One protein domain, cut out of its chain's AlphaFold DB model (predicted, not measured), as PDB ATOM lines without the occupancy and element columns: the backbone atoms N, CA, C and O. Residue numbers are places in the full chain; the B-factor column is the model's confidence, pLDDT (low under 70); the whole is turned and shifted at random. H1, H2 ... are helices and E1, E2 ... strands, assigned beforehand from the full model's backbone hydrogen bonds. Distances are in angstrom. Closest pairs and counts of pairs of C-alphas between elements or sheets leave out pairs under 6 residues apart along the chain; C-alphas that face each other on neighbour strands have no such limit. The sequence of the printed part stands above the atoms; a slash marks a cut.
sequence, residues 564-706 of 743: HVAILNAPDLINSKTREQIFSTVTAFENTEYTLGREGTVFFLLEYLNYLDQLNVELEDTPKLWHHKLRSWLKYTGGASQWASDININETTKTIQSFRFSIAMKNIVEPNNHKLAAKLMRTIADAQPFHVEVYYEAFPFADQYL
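This is residues 564 to 706 of the 743 residues of a protein of Angiostrongylus costaricensis (UniProt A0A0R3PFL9). A small, strongly twisted sheet of four strands makes the middle of an elongated domain; H1 and H5 cover one face, set nearly end to end along the long axis. H2, H3 and H4 gather loosely toward one end of the long axis, where H2 only grazes the sheet with its residues 604 to 605, and H6 packs across H5 at the other end. The printed part has 143 residues, with six named helices and four named strands in the order E1 H1 H2 H3 H4 E2 E3 H5 E4 H6. The sheet runs E2 E3 E1 E4, antiparallel throughout, and the class is mixed, helices and strands. The whole is compact, with a radius of gyration of the C-alphas of 16.4 A and spans of 49 by 31 by 28 A.

E1, residues 564 to 567, begins at C-alpha 564 (13.765, 8.370, 7.295). H1, residues 576 to 590, is 20.7 A long; H2, residues 604 to 614, 15.4 A; H3, residues 623 to 636, 18.9 A. H4 is residues 640 to 644 and E2 residues 647 to 649. E3, residues 656 to 666, covers 30.5 A and begins at C-alpha 656 (16.142, 24.379, 14.718). H5, residues 671 to 686, is 22.8 A long. E4 is residues 692 to 695, and H6, residues 699 to 706, ends at C-alpha 706 (15.957, -10.274, 14.730).

E2 and E3 form a hairpin, with N 648 and O 658 at 2.9 A. E3 pairs with E1, N 567 and O 659 being 2.8 A apart, and E1 with E4, N 566 and O 693 being 2.8 A apart. E3, H5, E4 make a split strand-helix-strand unit, two strands running the same way with E1 between them; its crossover is right-handed. In the two layers, helices on one face of a sheet, H1 is over E1 at a height over the sheet of 11.2 A, and H5, on the same face at 7.5 A, is only just over E4, with 3 C-alphas falling on it. H1 and H5 only just touch, with 3 pairs of C-alphas within 8 A, the closest being Ala 588 and Ile 684 at 7.0 A. H5 touches H6 about perpendicular, at 79 degrees; the closest C-alphas, of Lys 675 and Ala 702, are 4.5 A apart. H2 only grazes the sheet with residues 604 to 605. H3 and H4 touch only at the corner, the closest C-alphas being those of Leu 634 and Ala 640, 5.1 A. Every O i to N i+4 pair is within hydrogen-bond range in H1, H2, H4, H5 and H6, and 8 of 10 in H3.

The C-alphas of Asn 616 and Gln 704, the two farthest apart, are 50.1 A apart. The printed part has no cut. The link from H1 to H2, 13 residues, is long; its residues 601 to 602 pair antiparallel with 662 to 663 of E3. The mean pLDDT of the printed part is 89.1, and no printed residue is under 70.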
ATOM      1  N   HIS A 564      13.735   7.076   6.627       92.94
ATOM      2  CA  HIS A 564      13.765   8.370   7.295       92.94
ATOM      3  C   HIS A 564      14.803   8.359   8.415       92.94
ATOM      4  O   HIS A 564      14.825   7.453   9.248       92.94
ATOM      5  N   VAL A 565      15.647   9.386   8.448       94.75
ATOM      6  CA  VAL A 565      16.678   9.587   9.466       94.75
ATOM      7  C   VAL A 565      16.395  10.905  10.174       94.75
ATOM      8  O   VAL A 565      16.391  11.962   9.543       94.75
ATOM      9  N   ALA A 566      16.132  10.845  11.476       94.62
ATOM     10  CA  ALA A 566      15.841  11.997  12.316       94.62
ATOM     11  C   ALA A 566      17.050  12.344  13.189       94.62
ATOM     12  O   ALA A 566      17.561  11.503  13.925       94.62
ATOM     13  N   ILE A 567      17.471  13.605  13.135       95.19
ATOM     14  CA  ILE A 567      18.451  14.191  14.046       95.19
ATOM     15  C   ILE A 567      17.670  14.959  15.107       95.19
ATOM     16  O   ILE A 567      17.041  15.979  14.813       95.19
ATOM     17  N   LEU A 568      17.679  14.439  16.333       92.50
ATOM     18  CA  LEU A 568      16.851  14.954  17.425       92.50
ATOM     19  C   LEU A 568      17.496  16.144  18.133       92.50
ATOM     20  O   LEU A 568      16.786  17.060  18.534       92.50
ATOM     21  N   ASN A 569      18.827  16.146  18.231       90.94
ATOM     22  CA  ASN A 569      19.599  17.252  18.785       90.94
ATOM     23  C   ASN A 569      20.331  17.972  17.651       90.94
ATOM     24  O   ASN A 569      21.503  17.698  17.383       90.94
ATOM     25  N   ALA A 570      19.633  18.875  16.961       90.06
ATOM     26  CA  ALA A 570      20.224  19.638  15.870       90.06
ATOM     27  C   ALA A 570      21.357  20.548  16.393       90.06
ATOM     28  O   ALA A 570      21.119  21.372  17.281       90.06
ATOM     29  N   PRO A 571      22.591  20.430  15.865       88.44
ATOM     30  CA  PRO A 571      23.670  21.335  16.231       88.44
ATOM     31  C   PRO A 571      23.500  22.693  15.535       88.44
ATOM     32  O   PRO A 571      22.754  22.832  14.564       88.44
ATOM     33  N   ASP A 572      24.233  23.699  16.010       86.94
ATOM     34  CA  ASP A 572      24.249  25.017  15.378       86.94
ATOM     35  C   ASP A 572      24.834  24.931  13.956       86.94
ATOM     36  O   ASP A 572      25.948  24.439  13.764       86.94
ATOM     37  N   LEU A 573      24.084  25.408  12.961       87.56
ATOM     38  CA  LEU A 573      24.484  25.414  11.550       87.56
ATOM     39  C   LEU A 573      25.448  26.562  11.208       87.56
ATOM     40  O   LEU A 573      26.005  26.577  10.111       87.56
ATOM     41  N   ILE A 574      25.653  27.524  12.115       88.94
ATOM     42  CA  ILE A 574      26.557  28.659  11.884       88.94
ATOM     43  C   ILE A 574      28.013  28.194  11.797       88.94
ATOM     44  O   ILE A 574      28.751  28.687  10.953       88.94
ATOM     45  N   ASN A 575      28.429  27.252  12.646       90.44
ATOM     46  CA  ASN A 575      29.821  26.819  12.752       90.44
ATOM     47  C   ASN A 575      30.183  25.802  11.656       90.44
ATOM     48  O   ASN A 575      29.540  24.760  11.519       90.44
ATOM     49  N   SER A 576      31.261  26.045  10.905       89.88
ATOM     50  CA  SER A 576      31.697  25.105   9.862       89.88
ATOM     51  C   SER A 576      31.988  23.690  10.377       89.88
ATOM     52  O   SER A 576      31.647  22.716   9.707       89.88
ATOM     53  N   LYS A 577      32.536  23.540  11.593       91.38
ATOM     54  CA  LYS A 577      32.871  22.214  12.148       91.38
ATOM     55  C   LYS A 577      31.636  21.353  12.408       91.38
ATOM     56  O   LYS A 577      31.658  20.152  12.162       91.38
ATOM     57  N   THR A 578      30.555  21.947  12.908       91.12
ATOM     58  CA  THR A 578      29.300  21.223  13.164       91.12
ATOM     59  C   THR A 578      28.584  20.887  11.860       91.12
ATOM     60  O   THR A 578      28.021  19.798  11.745       91.12
ATOM     61  N   ARG A 579      28.669  21.756  10.838       90.88
ATOM     62  CA  ARG A 579      28.194  21.433   9.481       90.88
ATOM     63  C   ARG A 579      28.932  20.231   8.897       90.88
ATOM     64  O   ARG A 579      28.289  19.307   8.408       90.88
ATOM     65  N   GLU A 580      30.262  20.206   8.986       91.62
ATOM     66  CA  GLU A 580      31.074  19.066   8.537       91.62
ATOM     67  C   GLU A 580      30.700  17.773   9.266       91.62
ATOM     68  O   GLU A 580      30.570  16.728   8.632       91.62
ATOM     69  N   GLN A 581      30.441  17.839  10.575       92.56
ATOM     70  CA  GLN A 581      29.964  16.686  11.337       92.56
ATOM     71  C   GLN A 581      28.600  16.187  10.837       92.56
ATOM     72  O   GLN A 581      28.454  14.983  10.630       92.56
ATOM     73  N   ILE A 582      27.631  17.070  10.563       93.00
ATOM     74  CA  ILE A 582      26.343  16.665   9.966       93.00
ATOM     75  C   ILE A 582      26.570  15.974   8.618       93.00
ATOM     76  O   ILE A 582      26.009  14.908   8.369       93.00
ATOM     77  N   PHE A 583      27.411  16.541   7.750       92.88
ATOM     78  CA  PHE A 583      27.701  15.924   6.457       92.88
ATOM     79  C   PHE A 583      28.419  14.585   6.598       92.88
ATOM     80  O   PHE A 583      28.123  13.671   5.831       92.88
ATOM     81  N   SER A 584      29.293  14.427   7.593       92.75
ATOM     82  CA  SER A 584      29.907  13.135   7.905       92.75
ATOM     83  C   SER A 584      28.862  12.102   8.341       92.75
ATOM     84  O   SER A 584      28.890  10.973   7.854       92.75
ATOM     85  N   THR A 585      27.873  12.507   9.149       92.81
ATOM     86  CA  THR A 585      26.742  11.660   9.543       92.81
ATOM     87  C   THR A 585      25.905  11.252   8.334       92.81
ATOM     88  O   THR A 585      25.624  10.071   8.167       92.81
ATOM     89  N   VAL A 586      25.555  12.187   7.446       93.88
ATOM     90  CA  VAL A 586      24.816  11.877   6.208       93.88
ATOM     91  C   VAL A 586      25.616  10.907   5.329       93.88
ATOM     92  O   VAL A 586      25.080   9.900   4.872       93.88
ATOM     93  N   THR A 587      26.919  11.146   5.170       93.75
ATOM     94  CA  THR A 587      27.815  10.304   4.359       93.75
ATOM     95  C   THR A 587      27.931   8.881   4.918       93.75
ATOM     96  O   THR A 587      28.033   7.923   4.150       93.75
ATOM     97  N   ALA A 588      27.877   8.723   6.247       93.38
ATOM     98  CA  ALA A 588      27.892   7.418   6.906       93.38
ATOM     99  C   ALA A 588      26.679   6.553   6.526       93.38
ATOM    100  O   ALA A 588      26.811   5.335   6.421       93.38
ATOM    101  N   PHE A 589      25.520   7.167   6.271       93.88
ATOM    102  CA  PHE A 589      24.345   6.454   5.776       93.88
ATOM    103  C   PHE A 589      24.312   6.310   4.244       93.88
ATOM    104  O   PHE A 589      23.733   5.352   3.743       93.88
ATOM    105  N   GLU A 590      24.919   7.222   3.483       92.00
ATOM    106  CA  GLU A 590      24.942   7.169   2.008       92.00
ATOM    107  C   GLU A 590      25.787   6.010   1.461       92.00
ATOM    108  O   GLU A 590      25.420   5.374   0.476       92.00
ATOM    109  N   ASN A 591      26.914   5.707   2.107       86.69
ATOM    110  CA  ASN A 591      27.899   4.755   1.593       86.69
ATOM    111  C   ASN A 591      27.743   3.357   2.207       86.69
ATOM    112  O   ASN A 591      28.688   2.816   2.783       86.69
ATOM    113  N   THR A 592      26.557   2.755   2.079       91.06
ATOM    114  CA  THR A 592      26.307   1.387   2.568       91.06
ATOM    115  C   THR A 592      25.872   0.427   1.457       91.06
ATOM    116  O   THR A 592      25.485   0.827   0.357       91.06
ATOM    117  N   GLU A 593      25.907  -0.877   1.750       90.69
ATOM    118  CA  GLU A 593      25.430  -1.923   0.835       90.69
ATOM    119  C   GLU A 593      23.929  -1.786   0.518       90.69
ATOM    120  O   GLU A 593      23.501  -2.079  -0.601       90.69
ATOM    121  N   TYR A 594      23.146  -1.276   1.475       92.25
ATOM    122  CA  TYR A 594      21.686  -1.192   1.397       92.25
ATOM    123  C   TYR A 594      21.155   0.204   1.071       92.25
ATOM    124  O   TYR A 594      19.940   0.378   1.014       92.25
ATOM    125  N   THR A 595      22.013   1.199   0.838       91.69
ATOM    126  CA  THR A 595      21.598   2.560   0.462       91.69
ATOM    127  C   THR A 595      22.064   2.932  -0.936       91.69
ATOM    128  O   THR A 595      23.076   2.457  -1.463       91.69
ATOM    129  N   LEU A 596      21.262   3.762  -1.590       82.88
ATOM    130  CA  LEU A 596      21.709   4.573  -2.709       82.88
ATOM    131  C   LEU A 596      22.570   5.700  -2.126       82.88
ATOM    132  O   LEU A 596      22.245   6.225  -1.064       82.88
ATOM    133  N   GLY A 597      23.670   6.028  -2.808       85.94
ATOM    134  CA  GLY A 597      24.593   7.083  -2.379       85.94
ATOM    135  C   GLY A 597      23.954   8.473  -2.414       85.94
ATOM    136  O   GLY A 597      22.736   8.617  -2.352       85.94
ATOM    137  N   ARG A 598      24.766   9.518  -2.594       87.06
ATOM    138  CA  ARG A 598      24.325  10.928  -2.583       87.06
ATOM    139  C   ARG A 598      23.067  11.216  -3.416       87.06
ATOM    140  O   ARG A 598      22.183  11.958  -2.987       87.06
ATOM    141  N   GLU A 599      22.942  10.571  -4.573       81.12
ATOM    142  CA  GLU A 599      21.789  10.702  -5.473       81.12
ATOM    143  C   GLU A 599      20.461  10.248  -4.844       81.12
ATOM    144  O   GLU A 599      19.396  10.755  -5.187       81.12
ATOM    145  N   GLY A 600      20.502   9.328  -3.882       83.56
ATOM    146  CA  GLY A 600      19.338   8.826  -3.154       83.56
ATOM    147  C   GLY A 600      18.910   9.666  -1.947       83.56
ATOM    148  O   GLY A 600      17.863   9.373  -1.368       83.56
ATOM    149  N   THR A 601      19.691  10.677  -1.553       89.44
ATOM    150  CA  THR A 601      19.475  11.441  -0.313       89.44
ATOM    151  C   THR A 601      18.638  12.696  -0.530       89.44
ATOM    152  O   THR A 601      19.080  13.658  -1.146       89.44
ATOM    153  N   VAL A 602      17.453  12.758   0.064       88.31
ATOM    154  CA  VAL A 602      16.614  13.961   0.082       88.31
ATOM    155  C   VAL A 602      16.860  14.717   1.387       88.31
ATOM    156  O   VAL A 602      16.383  14.306   2.449       88.31
ATOM    157  N   PHE A 603      17.607  15.823   1.308       90.69
ATOM    158  CA  PHE A 603      17.989  16.639   2.463       90.69
ATOM    159  C   PHE A 603      17.978  18.137   2.129       90.69
ATOM    160  O   PHE A 603      18.709  18.584   1.247       90.69
ATOM    161  N   PHE A 604      17.199  18.926   2.880       90.06
ATOM    162  CA  PHE A 604      17.025  20.363   2.630       90.06
ATOM    163  C   PHE A 604      18.344  21.154   2.648       90.06
ATOM    164  O   PHE A 604      18.485  22.130   1.918       90.06
ATOM    165  N   LEU A 605      19.317  20.749   3.473       90.12
ATOM    166  CA  LEU A 605      20.582  21.471   3.606       90.12
ATOM    167  C   LEU A 605      21.438  21.349   2.341       90.12
ATOM    168  O   LEU A 605      22.105  22.309   1.972       90.12
ATOM    169  N   LEU A 606      21.393  20.194   1.665       89.44
ATOM    170  CA  LEU A 606      22.083  20.005   0.387       89.44
ATOM    171  C   LEU A 606      21.481  20.908  -0.688       89.44
ATOM    172  O   LEU A 606      22.220  21.573  -1.406       89.44
ATOM    173  N   GLU A 607      20.153  21.000  -0.741       86.88
ATOM    174  CA  GLU A 607      19.482  21.865  -1.715       86.88
ATOM    175  C   GLU A 607      19.689  23.353  -1.419       86.88
ATOM    176  O   GLU A 607      19.856  24.155  -2.337       86.88
ATOM    177  N   TYR A 608      19.773  23.733  -0.141       88.94
ATOM    178  CA  TYR A 608      20.135  25.099   0.226       88.94
ATOM    179  C   TYR A 608      21.563  25.455  -0.207       88.94
ATOM    180  O   TYR A 608      21.791  26.550  -0.717       88.94
ATOM    181  N   LEU A 609      22.520  24.536  -0.051       89.50
ATOM    182  CA  LEU A 609      23.890  24.740  -0.528       89.50
ATOM    183  C   LEU A 609      23.952  24.848  -2.054       89.50
ATOM    184  O   LEU A 609      24.590  25.767  -2.561       89.50
ATOM    185  N   ASN A 610      23.237  23.982  -2.777       87.12
ATOM    186  CA  ASN A 610      23.125  24.062  -4.235       87.12
ATOM    187  C   ASN A 610      22.550  25.416  -4.690       87.12
ATOM    188  O   ASN A 610      22.999  25.988  -5.680       87.12
ATOM    189  N   TYR A 611      21.566  25.947  -3.960       86.69
ATOM    190  CA  TYR A 611      20.995  27.268  -4.216       86.69
ATOM    191  C   TYR A 611      22.005  28.403  -3.978       86.69
ATOM    192  O   TYR A 611      22.085  29.333  -4.780       86.69
ATOM    193  N   LEU A 612      22.791  28.338  -2.899       88.69
ATOM    194  CA  LEU A 612      23.828  29.338  -2.621       88.69
ATOM    195  C   LEU A 612      24.935  29.329  -3.681       88.69
ATOM    196  O   LEU A 612      25.372  30.403  -4.097       88.69
ATOM    197  N   ASP A 613      25.330  28.144  -4.147       88.44
ATOM    198  CA  ASP A 613      26.323  27.963  -5.209       88.44
ATOM    199  C   ASP A 613      25.837  28.559  -6.540       88.44
ATOM    200  O   ASP A 613      26.545  29.327  -7.184       88.44
ATOM    201  N   GLN A 614      24.564  28.346  -6.898       86.06
ATOM    202  CA  GLN A 614      23.954  28.975  -8.080       86.06
ATOM    203  C   GLN A 614      23.937  30.506  -8.019       86.06
ATOM    204  O   GLN A 614      24.020  31.174  -9.051       86.06
ATOM    205  N   LEU A 615      23.818  31.072  -6.817       87.56
ATOM    206  CA  LEU A 615      23.891  32.513  -6.598       87.56
ATOM    207  C   LEU A 615      25.330  33.035  -6.462       87.56
ATOM    208  O   LEU A 615      25.503  34.240  -6.274       87.56
ATOM    209  N   ASN A 616      26.342  32.163  -6.551       87.38
ATOM    210  CA  ASN A 616      27.750  32.468  -6.300       87.38
ATOM    211  C   ASN A 616      27.969  33.185  -4.951       87.38
ATOM    212  O   ASN A 616      28.716  34.160  -4.861       87.38
ATOM    213  N   VAL A 617      27.269  32.745  -3.897       87.31
ATOM    214  CA  VAL A 617      27.394  33.312  -2.544       87.31
ATOM    215  C   VAL A 617      28.430  32.521  -1.749       87.31
ATOM    216  O   VAL A 617      28.265  31.322  -1.541       87.31
ATOM    217  N   GLU A 618      29.458  33.199  -1.239       84.25
ATOM    218  CA  GLU A 618      30.455  32.573  -0.364       84.25
ATOM    219  C   GLU A 618      29.847  32.122   0.978       84.25
ATOM    220  O   GLU A 618      28.973  32.776   1.561       84.25
ATOM    221  N   LEU A 619      30.315  30.973   1.474       85.50
ATOM    222  CA  LEU A 619      29.846  30.369   2.719       85.50
ATOM    223  C   LEU A 619      30.484  31.063   3.928       85.50
ATOM    224  O   LEU A 619      31.562  30.692   4.383       85.50
ATOM    225  N   GLU A 620      29.789  32.060   4.468       84.81
ATOM    226  CA  GLU A 620      30.182  32.738   5.704       84.81
ATOM    227  C   GLU A 620      29.524  32.105   6.946       84.81
ATOM    228  O   GLU A 620      28.331  31.785   6.956       84.81
ATOM    229  N   ASP A 621      30.268  32.023   8.050       86.25
ATOM    230  CA  ASP A 621      29.769  31.570   9.358       86.25
ATOM    231  C   ASP A 621      29.014  32.704  10.079       86.25
ATOM    232  O   ASP A 621      29.343  33.111  11.195       86.25
ATOM    233  N   THR A 622      27.995  33.266   9.418       86.81
ATOM    234  CA  THR A 622      27.189  34.372   9.953       86.81
ATOM    235  C   THR A 622      25.749  33.951  10.275       86.81
ATOM    236  O   THR A 622      25.097  33.264   9.479       86.81
ATOM    237  N   PRO A 623      25.160  34.453  11.382       84.56
ATOM    238  CA  PRO A 623      23.743  34.234  11.690       84.56
ATOM    239  C   PRO A 623      22.800  34.727  10.582       84.56
ATOM    240  O   PRO A 623      21.701  34.208  10.400       84.56
ATOM    241  N   LYS A 624      23.218  35.732   9.801       86.38
ATOM    242  CA  LYS A 624      22.431  36.253   8.677       86.38
ATOM    243  C   LYS A 624      22.218  35.187   7.599       86.38
ATOM    244  O   LYS A 624      21.103  35.074   7.089       86.38
ATOM    245  N   LEU A 625      23.253  34.416   7.264       87.12
ATOM    246  CA  LEU A 625      23.175  33.364   6.252       87.12
ATOM    247  C   LEU A 625      22.360  32.164   6.758       87.12
ATOM    248  O   LEU A 625      21.437  31.715   6.081       87.12
ATOM    249  N   TRP A 626      22.652  31.695   7.971       86.62
ATOM    250  CA  TRP A 626      22.117  30.428   8.484       86.62
ATOM    251  C   TRP A 626      20.783  30.541   9.221       86.62
ATOM    252  O   TRP A 626      20.033  29.573   9.260       86.62
ATOM    253  N   HIS A 627      20.428  31.714   9.753       85.25
ATOM    254  CA  HIS A 627      19.107  31.938  10.346       85.25
ATOM    255  C   HIS A 627      18.187  32.694   9.390       85.25
ATOM    256  O   HIS A 627      17.119  32.198   9.044       85.25
ATOM    257  N   HIS A 628      18.571  33.892   8.940       85.00
ATOM    258  CA  HIS A 628      17.659  34.744   8.169       85.00
ATOM    259  C   HIS A 628      17.488  34.292   6.716       85.00
ATOM    260  O   HIS A 628      16.350  34.104   6.277       85.00
ATOM    261  N   LYS A 629      18.585  34.112   5.967       87.94
ATOM    262  CA  LYS A 629      18.500  33.709   4.555       87.94
ATOM    263  C   LYS A 629      17.951  32.291   4.403       87.94
ATOM    264  O   LYS A 629      17.053  32.114   3.588       87.94
ATOM    265  N   LEU A 630      18.378  31.339   5.239       88.12
ATOM    266  CA  LEU A 630      17.832  29.976   5.235       88.12
ATOM    267  C   LEU A 630      16.309  29.967   5.438       88.12
ATOM    268  O   LEU A 630      15.590  29.327   4.681       88.12
ATOM    269  N   ARG A 631      15.786  30.729   6.406       86.25
ATOM    270  CA  ARG A 631      14.331  30.846   6.623       86.25
ATOM    271  C   ARG A 631      13.607  31.501   5.455       86.25
ATOM    272  O   ARG A 631      12.497  31.099   5.122       86.25
ATOM    273  N   SER A 632      14.215  32.526   4.860       88.06
ATOM    274  CA  SER A 632      13.664  33.171   3.668       88.06
ATOM    275  C   SER A 632      13.582  32.172   2.513       88.06
ATOM    276  O   SER A 632      12.545  32.067   1.868       88.06
ATOM    277  N   TRP A 633      14.636  31.387   2.298       89.25
ATOM    278  CA  TRP A 633      14.673  30.326   1.296       89.25
ATOM    279  C   TRP A 633      13.615  29.248   1.575       89.25
ATOM    280  O   TRP A 633      12.793  28.963   0.708       89.25
ATOM    281  N   LEU A 634      13.517  28.748   2.809       87.56
ATOM    282  CA  LEU A 634      12.487  27.777   3.203       87.56
ATOM    283  C   LEU A 634      11.056  28.273   2.947       87.56
ATOM    284  O   LEU A 634      10.167  27.455   2.756       87.56
ATOM    285  N   LYS A 635      10.817  29.591   2.943       85.94
ATOM    286  CA  LYS A 635       9.490  30.171   2.696       85.94
ATOM    287  C   LYS A 635       9.180  30.397   1.213       85.94
ATOM    288  O   LYS A 635       8.018  30.309   0.831       85.94
ATOM    289  N   TYR A 636      10.183  30.745   0.407       85.69
ATOM    290  CA  TYR A 636       9.984  31.198  -0.979       85.69
ATOM    291  C   TYR A 636      10.460  30.207  -2.046       85.69
ATOM    292  O   TYR A 636      10.327  30.483  -3.235       85.69
ATOM    293  N   THR A 637      11.020  29.069  -1.650       84.19
ATOM    294  CA  THR A 637      11.390  28.003  -2.587       84.19
ATOM    295  C   THR A 637      10.173  27.300  -3.163       84.19
ATOM    296  O   THR A 637       9.146  27.176  -2.498       84.19
ATOM    297  N   GLY A 638      10.311  26.761  -4.379       74.62
ATOM    298  CA  GLY A 638       9.283  25.903  -4.976       74.62
ATOM    299  C   GLY A 638       8.941  24.689  -4.097       74.62
ATOM    300  O   GLY A 638       7.786  24.287  -4.038       74.62
ATOM    301  N   GLY A 639       9.924  24.155  -3.358       76.75
ATOM    302  CA  GLY A 639       9.761  23.050  -2.403       76.75
ATOM    303  C   GLY A 639       9.490  23.468  -0.952       76.75
ATOM    304  O   GLY A 639       9.691  22.657  -0.049       76.75
ATOM    305  N   ALA A 640       9.068  24.711  -0.694       82.19
ATOM    306  CA  ALA A 640       8.900  25.252   0.660       82.19
ATOM    307  C   ALA A 640       8.083  24.337   1.591       82.19
ATOM    308  O   ALA A 640       8.478  24.093   2.731       82.19
ATOM    309  N   SER A 641       6.973  23.780   1.098       82.69
ATOM    310  CA  SER A 641       6.112  22.859   1.849       82.69
ATOM    311  C   SER A 641       6.830  21.558   2.230       82.69
ATOM    312  O   SER A 641       6.743  21.115   3.377       82.69
ATOM    313  N   GLN A 642       7.590  20.984   1.294       84.31
ATOM    314  CA  GLN A 642       8.371  19.762   1.483       84.31
ATOM    315  C   GLN A 642       9.438  19.954   2.561       84.31
ATOM    316  O   GLN A 642       9.516  19.154   3.493       84.31
ATOM    317  N   TRP A 643      10.218  21.032   2.475       88.00
ATOM    318  CA  TRP A 643      11.314  21.294   3.410       88.00
ATOM    319  C   TRP A 643      10.824  21.745   4.783       88.00
ATOM    320  O   TRP A 643      11.372  21.318   5.797       88.00
ATOM    321  N   ALA A 644       9.760  22.550   4.840       86.25
ATOM    322  CA  ALA A 644       9.154  22.957   6.103       86.25
ATOM    323  C   ALA A 644       8.612  21.756   6.894       86.25
ATOM    324  O   ALA A 644       8.680  21.761   8.118       86.25
ATOM    325  N   SER A 645       8.128  20.711   6.211       86.31
ATOM    326  CA  SER A 645       7.639  19.490   6.869       86.31
ATOM    327  C   SER A 645       8.740  18.641   7.519       86.31
ATOM    328  O   SER A 645       8.436  17.785   8.344       86.31
ATOM    329  N   ASP A 646      10.011  18.860   7.171       89.62
ATOM    330  CA  ASP A 646      11.143  18.082   7.685       89.62
ATOM    331  C   ASP A 646      11.852  18.742   8.875       89.62
ATOM    332  O   ASP A 646      12.688  18.104   9.516       89.62
ATOM    333  N   ILE A 647      11.540  20.003   9.181       91.06
ATOM    334  CA  ILE A 647      12.276  20.814  10.156       91.06
ATOM    335  C   ILE A 647      11.340  21.224  11.289       91.06
ATOM    336  O   ILE A 647      10.333  21.891  11.058       91.06
ATOM    337  N   ASN A 648      11.720  20.905  12.523       90.06
ATOM    338  CA  ASN A 648      11.050  21.407  13.712       90.06
ATOM    339  C   ASN A 648      11.808  22.622  14.272       90.06
ATOM    340  O   ASN A 648      12.998  22.551  14.599       90.06
ATOM    341  N   ILE A 649      11.123  23.762  14.356       86.94
ATOM    342  CA  ILE A 649      11.697  25.041  14.776       86.94
ATOM    343  C   ILE A 649      11.065  25.446  16.102       86.94
ATOM    344  O   ILE A 649       9.847  25.559  16.203       86.94
ATOM    345  N   ASN A 650      11.895  25.777  17.092       85.75
ATOM    346  CA  ASN A 650      11.398  26.366  18.329       85.75
ATOM    347  C   ASN A 650      10.885  27.787  18.065       85.75
ATOM    348  O   ASN A 650      11.644  28.660  17.626       85.75
ATOM    349  N   GLU A 651       9.618  28.045  18.376       81.25
ATOM    350  CA  GLU A 651       9.000  29.359  18.175       81.25
ATOM    351  C   GLU A 651       9.649  30.455  19.037       81.25
ATOM    352  O   GLU A 651       9.763  31.601  18.597       81.25
ATOM    353  N   THR A 652      10.139  30.098  20.230       82.94
ATOM    354  CA  THR A 652      10.712  31.049  21.200       82.94
ATOM    355  C   THR A 652      12.142  31.459  20.850       82.94
ATOM    356  O   THR A 652      12.433  32.645  20.697       82.94
ATOM    357  N   THR A 653      13.041  30.487  20.679       78.88
ATOM    358  CA  THR A 653      14.463  30.734  20.392       78.88
ATOM    359  C   THR A 653      14.741  30.938  18.912       78.88
ATOM    360  O   THR A 653      15.826  31.389  18.554       78.88
ATOM    361  N   LYS A 654      13.782  30.616  18.032       80.06
ATOM    362  CA  LYS A 654      13.968  30.641  16.577       80.06
ATOM    363  C   LYS A 654      15.173  29.793  16.123       80.06
ATOM    364  O   LYS A 654      15.766  30.057  15.077       80.06
ATOM    365  N   THR A 655      15.501  28.737  16.855       84.69
ATOM    366  CA  THR A 655      16.524  27.755  16.472       84.69
ATOM    367  C   THR A 655      15.864  26.470  15.979       84.69
ATOM    368  O   THR A 655      14.723  26.174  16.338       84.69
ATOM    369  N   ILE A 656      16.568  25.721  15.132       87.69
ATOM    370  CA  ILE A 656      16.142  24.379  14.718       87.69
ATOM    371  C   ILE A 656      16.369  23.448  15.912       87.69
ATOM    372  O   ILE A 656      17.460  23.448  16.475       87.69
ATOM    373  N   GLN A 657      15.341  22.709  16.329       89.75
ATOM    374  CA  GLN A 657      15.453  21.729  17.418       89.75
ATOM    375  C   GLN A 657      15.823  20.361  16.868       89.75
ATOM    376  O   GLN A 657      16.825  19.777  17.268       89.75
ATOM    377  N   SER A 658      15.033  19.895  15.907       92.88
ATOM    378  CA  SER A 658      15.223  18.625  15.230       92.88
ATOM    379  C   SER A 658      14.922  18.786  13.751       92.88
ATOM    380  O   SER A 658      14.166  19.665  13.325       92.88
ATOM    381  N   PHE A 659      15.550  17.951  12.942       94.06
ATOM    382  CA  PHE A 659      15.244  17.865  11.524       94.06
ATOM    383  C   PHE A 659      15.458  16.441  11.041       94.06
ATOM    384  O   PHE A 659      16.148  15.646  11.682       94.06
ATOM    385  N   ARG A 660      14.877  16.117   9.893       93.19
ATOM    386  CA  ARG A 660      15.049  14.810   9.263       93.19
ATOM    387  C   ARG A 660      15.511  14.928   7.822       93.19
ATOM    388  O   ARG A 660      15.345  15.955   7.168       93.19
ATOM    389  N   PHE A 661      16.067  13.838   7.327       92.62
ATOM    390  CA  PHE A 661      16.367  13.631   5.921       92.62
ATOM    391  C   PHE A 661      15.976  12.209   5.530       92.62
ATOM    392  O   PHE A 661      15.756  11.354   6.388       92.62
ATOM    393  N   SER A 662      15.793  11.970   4.235       91.44
ATOM    394  CA  SER A 662      15.373  10.659   3.729       91.44
ATOM    395  C   SER A 662      16.433  10.093   2.803       91.44
ATOM    396  O   SER A 662      16.999  10.831   2.000       91.44
ATOM    397  N   ILE A 663      16.704   8.800   2.909       92.00
ATOM    398  CA  ILE A 663      17.732   8.118   2.127       92.00
ATOM    399  C   ILE A 663      17.094   6.940   1.430       92.00
ATOM    400  O   ILE A 663      16.419   6.118   2.044       92.00
ATOM    401  N   ALA A 664      17.324   6.844   0.135       91.50
ATOM    402  CA  ALA A 664      16.850   5.722  -0.635       91.50
ATOM    403  C   ALA A 664      17.627   4.435  -0.324       91.50
ATOM    404  O   ALA A 664      18.856   4.409  -0.312       91.50
ATOM    405  N   MET A 665      16.896   3.348  -0.129       91.62
ATOM    406  CA  MET A 665      17.410   2.008   0.093       91.62
ATOM    407  C   MET A 665      17.402   1.184  -1.196       91.62
ATOM    408  O   MET A 665      16.607   1.412  -2.114       91.62
ATOM    409  N   LYS A 666      18.298   0.197  -1.256       90.81
ATOM    410  CA  LYS A 666      18.448  -0.749  -2.364       90.81
ATOM    411  C   LYS A 666      18.674  -2.171  -1.851       90.81
ATOM    412  O   LYS A 666      19.152  -2.374  -0.739       90.81
ATOM    413  N   ASN A 667      18.376  -3.150  -2.700       89.88
ATOM    414  CA  ASN A 667      18.638  -4.577  -2.496       89.88
ATOM    415  C   ASN A 667      18.001  -5.202  -1.237       89.88
ATOM    416  O   ASN A 667      18.493  -6.208  -0.724       89.88
ATOM    417  N   ILE A 668      16.859  -4.686  -0.776       89.44
ATOM    418  CA  ILE A 668      16.131  -5.219   0.388       89.44
ATOM    419  C   ILE A 668      14.990  -6.166  -0.007       89.44
ATOM    420  O   ILE A 668      13.912  -6.109   0.555       89.44
ATOM    421  N   VAL A 669      15.200  -7.027  -1.008       88.06
ATOM    422  CA  VAL A 669      14.127  -7.880  -1.563       88.06
ATOM    423  C   VAL A 669      13.759  -9.050  -0.648       88.06
ATOM    424  O   VAL A 669      12.590  -9.413  -0.539       88.06
ATOM    425  N   GLU A 670      14.755  -9.680  -0.024       88.00
ATOM    426  CA  GLU A 670      14.533 -10.836   0.845       88.00
ATOM    427  C   GLU A 670      14.301 -10.409   2.306       88.00
ATOM    428  O   GLU A 670      14.890  -9.422   2.760       88.00
ATOM    429  N   PRO A 671      13.529 -11.179   3.097       86.44
ATOM    430  CA  PRO A 671      13.321 -10.913   4.525       86.44
ATOM    431  C   PRO A 671      14.622 -10.735   5.319       86.44
ATOM    432  O   PRO A 671      14.736  -9.846   6.164       86.44
ATOM    433  N   ASN A 672      15.634 -11.551   5.013       88.12
ATOM    434  CA  ASN A 672      16.938 -11.462   5.660       88.12
ATOM    435  C   ASN A 672      17.660 -10.144   5.324       88.12
ATOM    436  O   ASN A 672      18.322  -9.575   6.187       88.12
ATOM    437  N   ASN A 673      17.472  -9.604   4.116       90.00
ATOM    438  CA  ASN A 673      18.052  -8.315   3.733       90.00
ATOM    439  C   ASN A 673      17.389  -7.167   4.496       90.00
ATOM    440  O   ASN A 673      18.089  -6.265   4.940       90.00
ATOM    441  N   HIS A 674      16.072  -7.221   4.733       89.50
ATOM    442  CA  HIS A 674      15.403  -6.254   5.612       89.50
ATOM    443  C   HIS A 674      15.974  -6.281   7.037       89.50
ATOM    444  O   HIS A 674      16.247  -5.225   7.609       89.50
ATOM    445  N   LYS A 675      16.205  -7.482   7.592       90.56
ATOM    446  CA  LYS A 675      16.830  -7.677   8.913       90.56
ATOM    447  C   LYS A 675      18.228  -7.049   8.972       90.56
ATOM    448  O   LYS A 675      18.533  -6.293   9.895       90.56
ATOM    449  N   LEU A 676      19.078  -7.365   7.993       92.19
ATOM    450  CA  LEU A 676      20.458  -6.878   7.929       92.19
ATOM    451  C   LEU A 676      20.525  -5.365   7.694       92.19
ATOM    452  O   LEU A 676      21.288  -4.687   8.381       92.19
ATOM    453  N   ALA A 677      19.684  -4.831   6.807       93.00
ATOM    454  CA  ALA A 677      19.584  -3.398   6.554       93.00
ATOM    455  C   ALA A 677      19.156  -2.637   7.816       93.00
ATOM    456  O   ALA A 677      19.841  -1.700   8.216       93.00
ATOM    457  N   ALA A 678      18.092  -3.069   8.502       93.44
ATOM    458  CA  ALA A 678      17.644  -2.427   9.738       93.44
ATOM    459  C   ALA A 678      18.733  -2.447  10.824       93.44
ATOM    460  O   ALA A 678      18.984  -1.430  11.473       93.44
ATOM    461  N   LYS A 679      19.429  -3.583  10.988       93.94
ATOM    462  CA  LYS A 679      20.549  -3.703  11.932       93.94
ATOM    463  C   LYS A 679      21.680  -2.732  11.582       93.94
ATOM    464  O   LYS A 679      22.136  -2.017  12.467       93.94
ATOM    465  N   LEU A 680      22.089  -2.671  10.313       95.00
ATOM    466  CA  LEU A 680      23.158  -1.782   9.858       95.00
ATOM    467  C   LEU A 680      22.798  -0.307  10.081       95.00
ATOM    468  O   LEU A 680      23.570   0.424  10.702       95.00
ATOM    469  N   MET A 681      21.608   0.120   9.655       94.88
ATOM    470  CA  MET A 681      21.166   1.516   9.787       94.88
ATOM    471  C   MET A 681      21.107   1.964  11.244       94.88
ATOM    472  O   MET A 681      21.558   3.057  11.573       94.88
ATOM    473  N   ARG A 682      20.629   1.098  12.141       95.12
ATOM    474  CA  ARG A 682      20.600   1.388  13.579       95.12
ATOM    475  C   ARG A 682      21.990   1.435  14.196       95.12
ATOM    476  O   ARG A 682      22.258   2.340  14.971       95.12
ATOM    477  N   THR A 683      22.898   0.530  13.817       95.62
ATOM    478  CA  THR A 683      24.288   0.596  14.304       95.62
ATOM    479  C   THR A 683      24.996   1.873  13.864       95.62
ATOM    480  O   THR A 683      25.762   2.440  14.638       95.62
ATOM    481  N   ILE A 684      24.711   2.356  12.648       95.56
ATOM    482  CA  ILE A 684      25.236   3.634  12.164       95.56
ATOM    483  C   ILE A 684      24.638   4.777  12.978       95.56
ATOM    484  O   ILE A 684      25.402   5.625  13.427       95.56
ATOM    485  N   ALA A 685      23.318   4.777  13.199       95.12
ATOM    486  CA  ALA A 685      22.606   5.793  13.972       95.12
ATOM    487  C   ALA A 685      23.112   5.898  15.422       95.12
ATOM    488  O   ALA A 685      23.433   6.996  15.875       95.12
ATOM    489  N   ASP A 686      23.276   4.759  16.102       95.25
ATOM    490  CA  ASP A 686      23.755   4.682  17.489       95.25
ATOM    491  C   ASP A 686      25.211   5.167  17.637       95.25
ATOM    492  O   ASP A 686      25.603   5.643  18.701       95.25
ATOM    493  N   ALA A 687      26.016   5.076  16.574       95.19
ATOM    494  CA  ALA A 687      27.396   5.561  16.559       95.19
ATOM    495  C   ALA A 687      27.515   7.086  16.346       95.19
ATOM    496  O   ALA A 687      28.613   7.631  16.477       95.19
ATOM    497  N   GLN A 688      26.425   7.785  15.999       93.31
ATOM    498  CA  GLN A 688      26.457   9.222  15.710       93.31
ATOM    499  C   GLN A 688      26.333  10.087  16.975       93.31
ATOM    500  O   GLN A 688      25.601   9.745  17.903       93.31
ATOM    501  N   PRO A 689      26.958  11.280  17.000       90.12
ATOM    502  CA  PRO A 689      26.979  12.137  18.188       90.12
ATOM    503  C   PRO A 689      25.662  12.893  18.461       90.12
ATOM    504  O   PRO A 689      25.464  13.384  19.568       90.12
ATOM    505  N   PHE A 690      24.760  13.010  17.480       88.94
ATOM    506  CA  PHE A 690      23.593  13.909  17.541       88.94
ATOM    507  C   PHE A 690      22.280  13.253  17.990       88.94
ATOM    508  O   PHE A 690      21.215  13.832  17.782       88.94
ATOM    509  N   HIS A 691      22.352  12.065  18.602       92.06
ATOM    510  CA  HIS A 691      21.189  11.243  18.951       92.06
ATOM    511  C   HIS A 691      20.254  11.061  17.743       92.06
ATOM    512  O   HIS A 691      19.251  11.762  17.568       92.06
ATOM    513  N   VAL A 692      20.661  10.150  16.860       95.00
ATOM    514  CA  VAL A 692      20.000   9.887  15.582       95.00
ATOM    515  C   VAL A 692      19.087   8.681  15.729       95.00
ATOM    516  O   VAL A 692      19.509   7.646  16.235       95.00
ATOM    517  N   GLU A 693      17.856   8.797  15.243       94.88
ATOM    518  CA  GLU A 693      16.924   7.672  15.154       94.88
ATOM    519  C   GLU A 693      16.483   7.478  13.706       94.88
ATOM    520  O   GLU A 693      16.405   8.424  12.916       94.88
ATOM    521  N   VAL A 694      16.214   6.229  13.346       94.94
ATOM    522  CA  VAL A 694      15.868   5.836  11.980       94.94
ATOM    523  C   VAL A 694      14.517   5.145  11.960       94.94
ATOM    524  O   VAL A 694      14.181   4.412  12.884       94.94
ATOM    525  N   TYR A 695      13.736   5.365  10.906       92.62
ATOM    526  CA  TYR A 695      12.447   4.708  10.738       92.62
ATOM    527  C   TYR A 695      12.165   4.369   9.276       92.62
ATOM    528  O   TYR A 695      12.370   5.180   8.370       92.62
ATOM    529  N   TYR A 696      11.649   3.163   9.065       90.00
ATOM    530  CA  TYR A 696      11.105   2.698   7.799       90.00
ATOM    531  C   TYR A 696       9.903   1.787   8.057       90.00
ATOM    532  O   TYR A 696       9.895   1.005   9.008       90.00
ATOM    533  N   GLU A 697       8.908   1.845   7.174       84.38
ATOM    534  CA  GLU A 697       7.625   1.148   7.319       84.38
ATOM    535  C   GLU A 697       7.758  -0.379   7.456       84.38
ATOM    536  O   GLU A 697       6.914  -1.009   8.088       84.38
ATOM    537  N   ALA A 698       8.826  -0.996   6.925       85.19
ATOM    538  CA  ALA A 698       9.046  -2.443   7.049       85.19
ATOM    539  C   ALA A 698       9.868  -2.865   8.286       85.19
ATOM    540  O   ALA A 698      10.132  -4.057   8.466       85.19
ATOM    541  N   PHE A 699      10.277  -1.933   9.153       88.56
ATOM    542  CA  PHE A 699      10.977  -2.260  10.404       88.56
ATOM    543  C   PHE A 699      10.210  -3.186  11.359       88.56
ATOM    544  O   PHE A 699      10.872  -4.028  11.967       88.56
ATOM    545  N   PRO A 700       8.864  -3.145  11.459       87.94
ATOM    546  CA  PRO A 700       8.111  -4.149  12.208       87.94
ATOM    547  C   PRO A 700       8.473  -5.587  11.796       87.94
ATOM    548  O   PRO A 700       8.731  -6.430  12.653       87.94
ATOM    549  N   PHE A 701       8.586  -5.854  10.489       84.50
ATOM    550  CA  PHE A 701       8.980  -7.170   9.976       84.50
ATOM    551  C   PHE A 701      10.455  -7.481  10.257       84.50
ATOM    552  O   PHE A 701      10.796  -8.611  10.596       84.50
ATOM    553  N   ALA A 702      11.344  -6.489  10.154       88.25
ATOM    554  CA  ALA A 702      12.761  -6.680  10.457       88.25
ATOM    555  C   ALA A 702      12.995  -7.063  11.932       88.25
ATOM    556  O   ALA A 702      13.770  -7.980  12.211       88.25
ATOM    557  N   ASP A 703      12.291  -6.414  12.865       88.94
ATOM    558  CA  ASP A 703      12.406  -6.668  14.309       88.94
ATOM    559  C   ASP A 703      11.890  -8.052  14.689       88.94
ATOM    560  O   ASP A 703      12.491  -8.729  15.525       88.94
ATOM    561  N   GLN A 704      10.833  -8.511  14.020       88.19
ATOM    562  CA  GLN A 704      10.379  -9.892  14.129       88.19
ATOM    563  C   GLN A 704      11.520 -10.872  13.786       88.19
ATOM    564  O   GLN A 704      11.804 -11.782  14.566       88.19
ATOM    565  N   TYR A 705      12.229 -10.679  12.668       86.25
ATOM    566  CA  TYR A 705      13.316 -11.584  12.260       86.25
ATOM    567  C   TYR A 705      14.549 -11.534  13.160       86.25
ATOM    568  O   TYR A 705      15.249 -12.539  13.277       86.25
ATOM    569  N   LEU A 706      14.832 -10.395  13.798       86.94
ATOM    570  CA  LEU A 706      15.957 -10.274  14.730       86.94
ATOM    571  C   LEU A 706      15.786 -11.159  15.973       86.94
ATOM    572  O   LEU A 706      16.785 -11.617  16.526       86.94
TER     573      LEU A 706